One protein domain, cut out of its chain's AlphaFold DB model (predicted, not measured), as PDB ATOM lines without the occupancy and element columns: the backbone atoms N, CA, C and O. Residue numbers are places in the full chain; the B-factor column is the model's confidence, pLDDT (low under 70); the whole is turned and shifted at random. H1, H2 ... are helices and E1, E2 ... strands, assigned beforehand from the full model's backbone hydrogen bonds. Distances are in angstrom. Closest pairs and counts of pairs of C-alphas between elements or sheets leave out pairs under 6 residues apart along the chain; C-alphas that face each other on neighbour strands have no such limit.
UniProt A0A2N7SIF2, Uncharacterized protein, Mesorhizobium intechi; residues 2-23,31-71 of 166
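Overview. This is residues 2 to 23 and 31 to 71 of the 166 residues of an uncharacterized protein of Mesorhizobium intechi (UniProt A0A2N7SIF2). A small antiparallel sheet of three strands stands beside two helices, H1 and the long H3, which pack on each other at a steep angle and meet the sheet at its edge strand E1. The short helix H2 packs on the sheet, close to H3. The 63 printed residues hold H1, E1, E2, E3, H2 and H3 in that order; the sheet runs E1 E2 E3 and the class is mixed, helices and strands. The whole is compact, with a radius of gyration of the C-alphas of 11.2 A and spans of 33 by 30 by 20 A.

Along the chain. H1, residues 2 to 9, begins with C-alpha 2 at (261.899, 265.792, 238.553) and is 10.8 A long. E1 is residues 15 to 19, 13.1 A, and E2 residues 33 to 37, 13.9 A. E3 is residues 42 to 44 and H2 residues 46 to 49. H3, residues 52 to 69, is 25.5 A long and ends with C-alpha 69 at (257.650, 272.035, 232.757).

Arrangement. E1 and E2 are antiparallel, with N 16 and O 36 2.8 A apart, within hydrogen-bond range. E2 and E3 form a hairpin, with N 35 and O 44 at 2.8 A. H1 and H3 touch at a steep tilt of 50 degrees, opposite ways; their closest C-alphas, of Trp 2 and Ala 65, are 5.1 A apart. H1 only grazes the sheet with residues 2 to 7, and H3 with residues 54 to 62. H2 is on the sheet at a height of 7.6 A, over none of its strands, but only just: 2 of its 4 C-alphas fall on E2 and 2 on E3. H2 and H3 are close but not clearly touching, the C-alphas of Arg 47 and Leu 55 being closest at 6.8 A. H1 and H2 are apart. Every O i to N i+4 pair is within hydrogen-bond range in H1 and H3; H2 is too short for one.

Size, cuts and confidence. The C-alphas farthest apart, of Ala 48 and Ser 71, are 33.4 A apart. Residues 24 to 30 are not printed, and C-alphas 23 and 31 stand 12.0 A apart across this cut. The links printed whole are tight. Mean pLDDT of the printed part is 85.4, with residue 23 under 70.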
ATOM      1  N   TRP A   2     260.879 266.811 238.894       88.75
ATOM      2  CA  TRP A   2     261.899 265.792 238.553       88.75
ATOM      3  C   TRP A   2     262.130 264.781 239.685       88.75
ATOM      4  O   TRP A   2     261.926 263.586 239.487       88.75
ATOM      5  N   ARG A   3     262.425 265.275 240.893       87.50
ATOM      6  CA  ARG A   3     262.514 264.465 242.118       87.50
ATOM      7  C   ARG A   3     261.306 263.542 242.315       87.50
ATOM      8  O   ARG A   3     261.483 262.374 242.637       87.50
ATOM      9  N   ASP A   4     260.094 264.051 242.115       86.69
ATOM     10  CA  ASP A   4     258.860 263.290 242.350       86.69
ATOM     11  C   ASP A   4     258.682 262.161 241.329       86.69
ATOM     12  O   ASP A   4     258.271 261.060 241.689       86.69
ATOM     13  N   LEU A   5     259.017 262.420 240.059       84.88
ATOM     14  CA  LEU A   5     259.019 261.400 239.011       84.88
ATOM     15  C   LEU A   5     260.081 260.336 239.292       84.88
ATOM     16  O   LEU A   5     259.777 259.149 239.221       84.88
ATOM     17  N   PHE A   6     261.292 260.753 239.670       88.00
ATOM     18  CA  PHE A   6     262.369 259.831 240.010       88.00
ATOM     19  C   PHE A   6     261.997 258.918 241.176       88.00
ATOM     20  O   PHE A   6     262.101 257.706 241.059       88.00
ATOM     21  N   VAL A   7     261.484 259.475 242.273       88.19
ATOM     22  CA  VAL A   7     261.100 258.694 243.456       88.19
ATOM     23  C   VAL A   7     259.999 257.673 243.148       88.19
ATOM     24  O   VAL A   7     259.985 256.606 243.756       88.19
ATOM     25  N   ARG A   8     259.093 257.963 242.205       83.19
ATOM     26  CA  ARG A   8     258.066 257.007 241.759       83.19
ATOM     27  C   ARG A   8     258.642 255.851 240.941       83.19
ATOM     28  O   ARG A   8     258.142 254.738 241.054       83.19
ATOM     29  N   LEU A   9     259.657 256.126 240.125       79.00
ATOM     30  CA  LEU A   9     260.333 255.144 239.271       79.00
ATOM     31  C   LEU A   9     261.499 254.428 239.970       79.00
ATOM     32  O   LEU A   9     261.958 253.407 239.501       79.00
ATOM     33  N   ALA A  10     261.997 254.931 241.090       83.81
ATOM     34  CA  ALA A  10     263.044 254.281 241.868       83.81
ATOM     35  C   ALA A  10     262.692 254.382 243.363       83.81
ATOM     36  O   ALA A  10     263.321 255.143 244.104       83.81
ATOM     37  N   PRO A  11     261.638 253.681 243.830       81.75
ATOM     38  CA  PRO A  11     261.131 253.835 245.194       81.75
ATOM     39  C   PRO A  11     262.149 253.404 246.252       81.75
ATOM     40  O   PRO A  11     262.288 254.093 247.262       81.75
ATOM     41  N   GLU A  12     262.910 252.347 245.967       85.56
ATOM     42  CA  GLU A  12     263.916 251.776 246.870       85.56
ATOM     43  C   GLU A  12     265.262 252.519 246.839       85.56
ATOM     44  O   GLU A  12     266.139 252.242 247.653       85.56
ATOM     45  N   GLU A  13     265.453 253.469 245.918       89.00
ATOM     46  CA  GLU A  13     266.724 254.182 245.771       89.00
ATOM     47  C   GLU A  13     266.896 255.242 246.877       89.00
ATOM     48  O   GLU A  13     266.108 256.200 246.916       89.00
ATOM     49  N   PRO A  14     267.895 255.122 247.778       89.62
ATOM     50  CA  PRO A  14     268.138 256.097 248.845       89.62
ATOM     51  C   PRO A  14     268.630 257.467 248.354       89.62
ATOM     52  O   PRO A  14     268.400 258.465 249.047       89.62
ATOM     53  N   PHE A  15     269.283 257.532 247.190       92.31
ATOM     54  CA  PHE A  15     269.861 258.747 246.621       92.31
ATOM     55  C   PHE A  15     268.940 259.382 245.578       92.31
ATOM     56  O   PHE A  15     268.676 258.840 244.511       92.31
ATOM     57  N   VAL A  16     268.474 260.594 245.852       92.31
ATOM     58  CA  VAL A  16     267.572 261.330 244.966       92.31
ATOM     59  C   VAL A  16     268.367 262.377 244.182       92.31
ATOM     60  O   VAL A  16     268.990 263.233 244.812       92.31
ATOM     61  N   PRO A  17     268.347 262.357 242.839       92.06
ATOM     62  CA  PRO A  17     269.067 263.323 242.028       92.06
ATOM     63  C   PRO A  17     268.387 264.700 242.063       92.06
ATOM     64  O   PRO A  17     267.159 264.819 242.144       92.06
ATOM     65  N   ALA A  18     269.203 265.749 242.021       90.50
ATOM     66  CA  ALA A  18     268.793 267.144 242.056       90.50
ATOM     67  C   ALA A  18     269.805 268.032 241.314       90.50
ATOM     68  O   ALA A  18     270.946 267.637 241.072       90.50
ATOM     69  N   PHE A  19     269.378 269.245 240.963       87.56
ATOM     70  CA  PHE A  19     270.292 270.292 240.515       87.56
ATOM     71  C   PHE A  19     270.890 270.995 241.729       87.56
ATOM     72  O   PHE A  19     270.145 271.399 242.625       87.56
ATOM     73  N   ALA A  20     272.210 271.169 241.732       85.31
ATOM     74  CA  ALA A  20     272.873 272.007 242.717       85.31
ATOM     75  C   ALA A  20     272.424 273.463 242.540       85.31
ATOM     76  O   ALA A  20     272.301 273.963 241.418       85.31
ATOM     77  N   VAL A  21     272.177 274.150 243.654       78.69
ATOM     78  CA  VAL A  21     271.848 275.578 243.633       78.69
ATOM     79  C   VAL A  21     273.144 276.364 243.396       78.69
ATOM     80  O   VAL A  21     274.086 276.188 244.170       78.69
ATOM     81  N   PRO A  22     273.230 277.221 242.361       73.75
ATOM     82  CA  PRO A  22     274.426 278.021 242.122       73.75
ATOM     83  C   PRO A  22     274.681 278.984 243.289       73.75
ATOM     84  O   PRO A  22     273.782 279.720 243.691       73.75
ATOM     85  N   GLU A  23     275.910 279.021 243.805       69.75
ATOM     86  CA  GLU A  23     276.286 279.925 244.907       69.75
ATOM     87  C   GLU A  23     276.651 281.344 244.431       69.75
ATOM     88  O   GLU A  23     276.752 282.268 245.238       69.75
ATOM     89  N   ALA A  31     274.660 273.701 235.012       78.50
ATOM     90  CA  ALA A  31     273.741 272.736 235.595       78.50
ATOM     91  C   ALA A  31     274.534 271.566 236.194       78.50
ATOM     92  O   ALA A  31     274.758 270.549 235.540       78.50
ATOM     93  N   VAL A  32     274.965 271.719 237.444       85.44
ATOM     94  CA  VAL A  32     275.646 270.655 238.187       85.44
ATOM     95  C   VAL A  32     274.604 269.723 238.803       85.44
ATOM     96  O   VAL A  32     273.676 270.171 239.479       85.44
ATOM     97  N   LEU A  33     274.751 268.421 238.560       87.56
ATOM     98  CA  LEU A  33     273.887 267.393 239.137       87.56
ATOM     99  C   LEU A  33     274.503 266.858 240.430       87.56
ATOM    100  O   LEU A  33     275.692 266.557 240.490       87.56
ATOM    101  N   GLU A  34     273.676 266.693 241.451       92.06
ATOM    102  CA  GLU A  34     274.048 266.108 242.736       92.06
ATOM    103  C   GLU A  34     272.967 265.136 243.209       92.06
ATOM    104  O   GLU A  34     271.844 265.140 242.704       92.06
ATOM    105  N   THR A  35     273.285 264.296 244.187       92.31
ATOM    106  CA  THR A  35     272.297 263.475 244.887       92.31
ATOM    107  C   THR A  35     272.144 263.894 246.335       92.31
ATOM    108  O   THR A  35     273.074 264.375 246.984       92.31
ATOM    109  N   TRP A  36     270.945 263.661 246.855       92.50
ATOM    110  CA  TRP A  36     270.583 263.888 248.243       92.50
ATOM    111  C   TRP A  36     270.007 262.616 248.845       92.50
ATOM    112  O   TRP A  36     269.231 261.913 248.198       92.50
ATOM    113  N   TYR A  37     270.319 262.353 250.109       90.31
ATOM    114  CA  TYR A  37     269.620 261.320 250.861       90.31
ATOM    115  C   TYR A  37     268.150 261.706 251.039       90.31
ATOM    116  O   TYR A  37     267.813 262.876 251.256       90.31
ATOM    117  N   ARG A  38     267.255 260.714 251.024       86.12
ATOM    118  CA  ARG A  38     265.825 260.933 251.311       86.12
ATOM    119  C   ARG A  38     265.574 261.589 252.669       86.12
ATOM    120  O   ARG A  38     264.686 262.431 252.771       86.12
ATOM    121  N   SER A  39     266.374 261.230 253.671       85.88
ATOM    122  CA  SER A  39     266.356 261.793 255.028       85.88
ATOM    123  C   SER A  39     266.927 263.212 255.125       85.88
ATOM    124  O   SER A  39     266.865 263.815 256.193       85.88
ATOM    125  N   GLY A  40     267.486 263.747 254.037       83.62
ATOM    126  CA  GLY A  40     268.268 264.979 254.033       83.62
ATOM    127  C   GLY A  40     269.771 264.713 254.141       83.62
ATOM    128  O   GLY A  40     270.201 263.689 254.670       83.62
ATOM    129  N   GLY A  41     270.562 265.649 253.614       85.56
ATOM    130  CA  GLY A  41     272.018 265.534 253.480       85.56
ATOM    131  C   GLY A  41     272.463 265.216 252.049       85.56
ATOM    132  O   GLY A  41     271.740 264.571 251.287       85.56
ATOM    133  N   LYS A  42     273.658 265.688 251.686       86.75
ATOM    134  CA  LYS A  42     274.247 265.525 250.351       86.75
ATOM    135  C   LYS A  42     274.907 264.147 250.228       86.75
ATOM    136  O   LYS A  42     275.667 263.761 251.110       86.75
ATOM    137  N   GLY A  43     274.588 263.417 249.161       84.31
ATOM    138  CA  GLY A  43     275.153 262.099 248.859       84.31
ATOM    139  C   GLY A  43     276.442 262.213 248.051       84.31
ATOM    140  O   GLY A  43     277.509 261.828 248.518       84.31
ATOM    141  N   GLY A  44     276.357 262.795 246.853       88.38
ATOM    142  CA  GLY A  44     277.513 262.980 245.977       88.38
ATOM    143  C   GLY A  44     277.121 263.122 244.511       88.38
ATOM    144  O   GLY A  44     276.009 263.539 244.194       88.38
ATOM    145  N   ASP A  45     278.043 262.780 243.614       88.12
ATOM    146  CA  ASP A  45     277.778 262.743 242.174       88.12
ATOM    147  C   ASP A  45     276.804 261.590 241.839       88.12
ATOM    148  O   ASP A  45     277.053 260.450 242.253       88.12
ATOM    149  N   PRO A  46     275.714 261.828 241.082       87.88
ATOM    150  CA  PRO A  46     274.775 260.779 240.686       87.88
ATOM    151  C   PRO A  46     275.414 259.584 239.981       87.88
ATOM    152  O   PRO A  46     274.967 258.463 240.190       87.88
ATOM    153  N   ARG A  47     276.478 259.782 239.195       86.81
ATOM    154  CA  ARG A  47     277.197 258.695 238.508       86.81
ATOM    155  C   ARG A  47     277.935 257.773 239.470       86.81
ATOM    156  O   ARG A  47     278.189 256.625 239.127       86.81
ATOM    157  N   ALA A  48     278.313 258.284 240.640       88.06
ATOM    158  CA  ALA A  48     278.977 257.505 241.675       88.06
ATOM    159  C   ALA A  48     277.977 256.844 242.634       88.06
ATOM    160  O   ALA A  48     278.293 255.813 243.221       88.06
ATOM    161  N   MET A  49     276.804 257.455 242.827       90.00
ATOM    162  CA  MET A  49     275.835 257.036 243.845       90.00
ATOM    163  C   MET A  49     274.720 256.133 243.303       90.00
ATOM    164  O   MET A  49     274.180 255.334 244.059       90.00
ATOM    165  N   LEU A  50     274.361 256.258 242.022       87.44
ATOM    166  CA  LEU A  50     273.274 255.497 241.407       87.44
ATOM    167  C   LEU A  50     273.805 254.284 240.640       87.44
ATOM    168  O   LEU A  50     274.856 254.338 240.001       87.44
ATOM    169  N   SER A  51     273.030 253.198 240.637       85.19
ATOM    170  CA  SER A  51     273.246 252.092 239.700       85.19
ATOM    171  C   SER A  51     273.045 252.556 238.251       85.19
ATOM    172  O   SER A  51     272.390 253.567 238.002       85.19
ATOM    173  N   ALA A  52     273.545 251.795 237.272       81.94
ATOM    174  CA  ALA A  52     273.347 252.119 235.855       81.94
ATOM    175  C   ALA A  52     271.852 252.254 235.482       81.94
ATOM    176  O   ALA A  52     271.467 253.224 234.830       81.94
ATOM    177  N   GLY A  53     270.998 251.345 235.970       77.62
ATOM    178  CA  GLY A  53     269.546 251.407 235.748       77.62
ATOM    179  C   GLY A  53     268.887 252.627 236.407       77.62
ATOM    180  O   GLY A  53     268.068 253.311 235.788       77.62
ATOM    181  N   ASN A  54     269.300 252.982 237.631       83.25
ATOM    182  CA  ASN A  54     268.781 254.175 238.309       83.25
ATOM    183  C   ASN A  54     269.318 255.472 237.693       83.25
ATOM    184  O   ASN A  54     268.604 256.470 237.664       83.25
ATOM    185  N   LEU A  55     270.524 255.473 237.128       86.00
ATOM    186  CA  LEU A  55     271.053 256.611 236.383       86.00
ATOM    187  C   LEU A  55     270.256 256.850 235.089       86.00
ATOM    188  O   LEU A  55     269.896 257.992 234.797       86.00
ATOM    189  N   ASN A  56     269.896 255.786 234.365       80.88
ATOM    190  CA  ASN A  56     269.007 255.879 233.202       80.88
ATOM    191  C   ASN A  56     267.614 256.380 233.602       80.88
ATOM    192  O   ASN A  56     267.070 257.291 232.977       80.88
ATOM    193  N   THR A  57     267.082 255.874 234.714       82.81
ATOM    194  CA  THR A  57     265.823 256.357 235.296       82.81
ATOM    195  C   THR A  57     265.899 257.844 235.674       82.81
ATOM    196  O   THR A  57     264.958 258.603 235.423       82.81
ATOM    197  N   ALA A  58     267.026 258.310 236.221       87.62
ATOM    198  CA  ALA A  58     267.262 259.722 236.526       87.62
ATOM    199  C   ALA A  58     267.264 260.591 235.263       87.62
ATOM    200  O   ALA A  58     266.618 261.640 235.245       87.62
ATOM    201  N   ALA A  59     267.931 260.140 234.199       85.12
ATOM    202  CA  ALA A  59     267.966 260.841 232.919       85.12
ATOM    203  C   ALA A  59     266.574 260.917 232.270       85.12
ATOM    204  O   ALA A  59     266.129 261.992 231.867       85.12
ATOM    205  N   LEU A  60     265.850 259.797 232.238       82.25
ATOM    206  CA  LEU A  60     264.500 259.715 231.689       82.25
ATOM    207  C   LEU A  60     263.523 260.619 232.449       82.25
ATOM    208  O   LEU A  60     262.780 261.397 231.853       82.25
ATOM    209  N   THR A  61     263.543 260.569 233.781       85.56
ATOM    210  CA  THR A  61     262.676 261.405 234.626       85.56
ATOM    211  C   THR A  61     263.012 262.884 234.521       85.56
ATOM    212  O   THR A  61     262.101 263.711 234.588       85.56
ATOM    213  N   LEU A  62     264.286 263.230 234.316       88.19
ATOM    214  CA  LEU A  62     264.702 264.600 234.050       88.19
ATOM    215  C   LEU A  62     264.165 265.077 232.702       88.19
ATOM    216  O   LEU A  62     263.544 266.134 232.633       88.19
ATOM    217  N   PHE A  63     264.354 264.282 231.648       86.25
ATOM    218  CA  PHE A  63     263.849 264.582 230.311       86.25
ATOM    219  C   PHE A  63     262.336 264.831 230.323       86.25
ATOM    220  O   PHE A  63     261.858 265.851 229.823       86.25
ATOM    221  N   LEU A  64     261.585 263.947 230.979       84.12
ATOM    222  CA  LEU A  64     260.141 264.081 231.129       84.12
ATOM    223  C   LEU A  64     259.764 265.310 231.957       84.12
ATOM    224  O   LEU A  64     258.861 266.047 231.572       84.12
ATOM    225  N   ALA A  65     260.462 265.575 233.063       86.88
ATOM    226  CA  ALA A  65     260.210 266.763 233.867       86.88
ATOM    227  C   ALA A  65     260.428 268.045 233.055       86.88
ATOM    228  O   ALA A  65     259.583 268.937 233.084       86.88
ATOM    229  N   LEU A  66     261.514 268.137 232.289       85.56
ATOM    230  CA  LEU A  66     261.773 269.283 231.420       85.56
ATOM    231  C   LEU A  66     260.679 269.430 230.362       85.56
ATOM    232  O   LEU A  66     260.116 270.513 230.217       85.56
ATOM    233  N   HIS A  67     260.312 268.333 229.696       82.00
ATOM    234  CA  HIS A  67     259.247 268.326 228.699       82.00
ATOM    235  C   HIS A  67     257.914 268.815 229.289       82.00
ATOM    236  O   HIS A  67     257.208 269.601 228.661       82.00
ATOM    237  N   LEU A  68     257.561 268.392 230.505       81.88
ATOM    238  CA  LEU A  68     256.313 268.760 231.183       81.88
ATOM    239  C   LEU A  68     256.332 270.160 231.815       81.88
ATOM    240  O   LEU A  68     255.265 270.720 232.049       81.88
ATOM    241  N   SER A  69     257.510 270.730 232.083       84.25
ATOM    242  CA  SER A  69     257.650 272.035 232.757       84.25
ATOM    243  C   SER A  69     257.358 273.223 231.847       84.25
ATOM    244  O   SER A  69     257.168 274.337 232.333       84.25
ATOM    245  N   VAL A  70     257.342 273.005 230.534       80.50
ATOM    246  CA  VAL A  70     257.125 274.047 229.533       80.50
ATOM    247  C   VAL A  70     255.954 273.684 228.628       80.50
ATOM    248  O   VAL A  70     255.689 272.510 228.351       80.50
ATOM    249  N   SER A  71     255.242 274.707 228.156       77.25
ATOM    250  CA  SER A  71     254.254 274.551 227.091       77.25
ATOM    251  C   SER A  71     254.990 274.203 225.797       77.25
ATOM    252  O   SER A  71     255.835 274.985 225.356       77.25
TER     253      SER A  71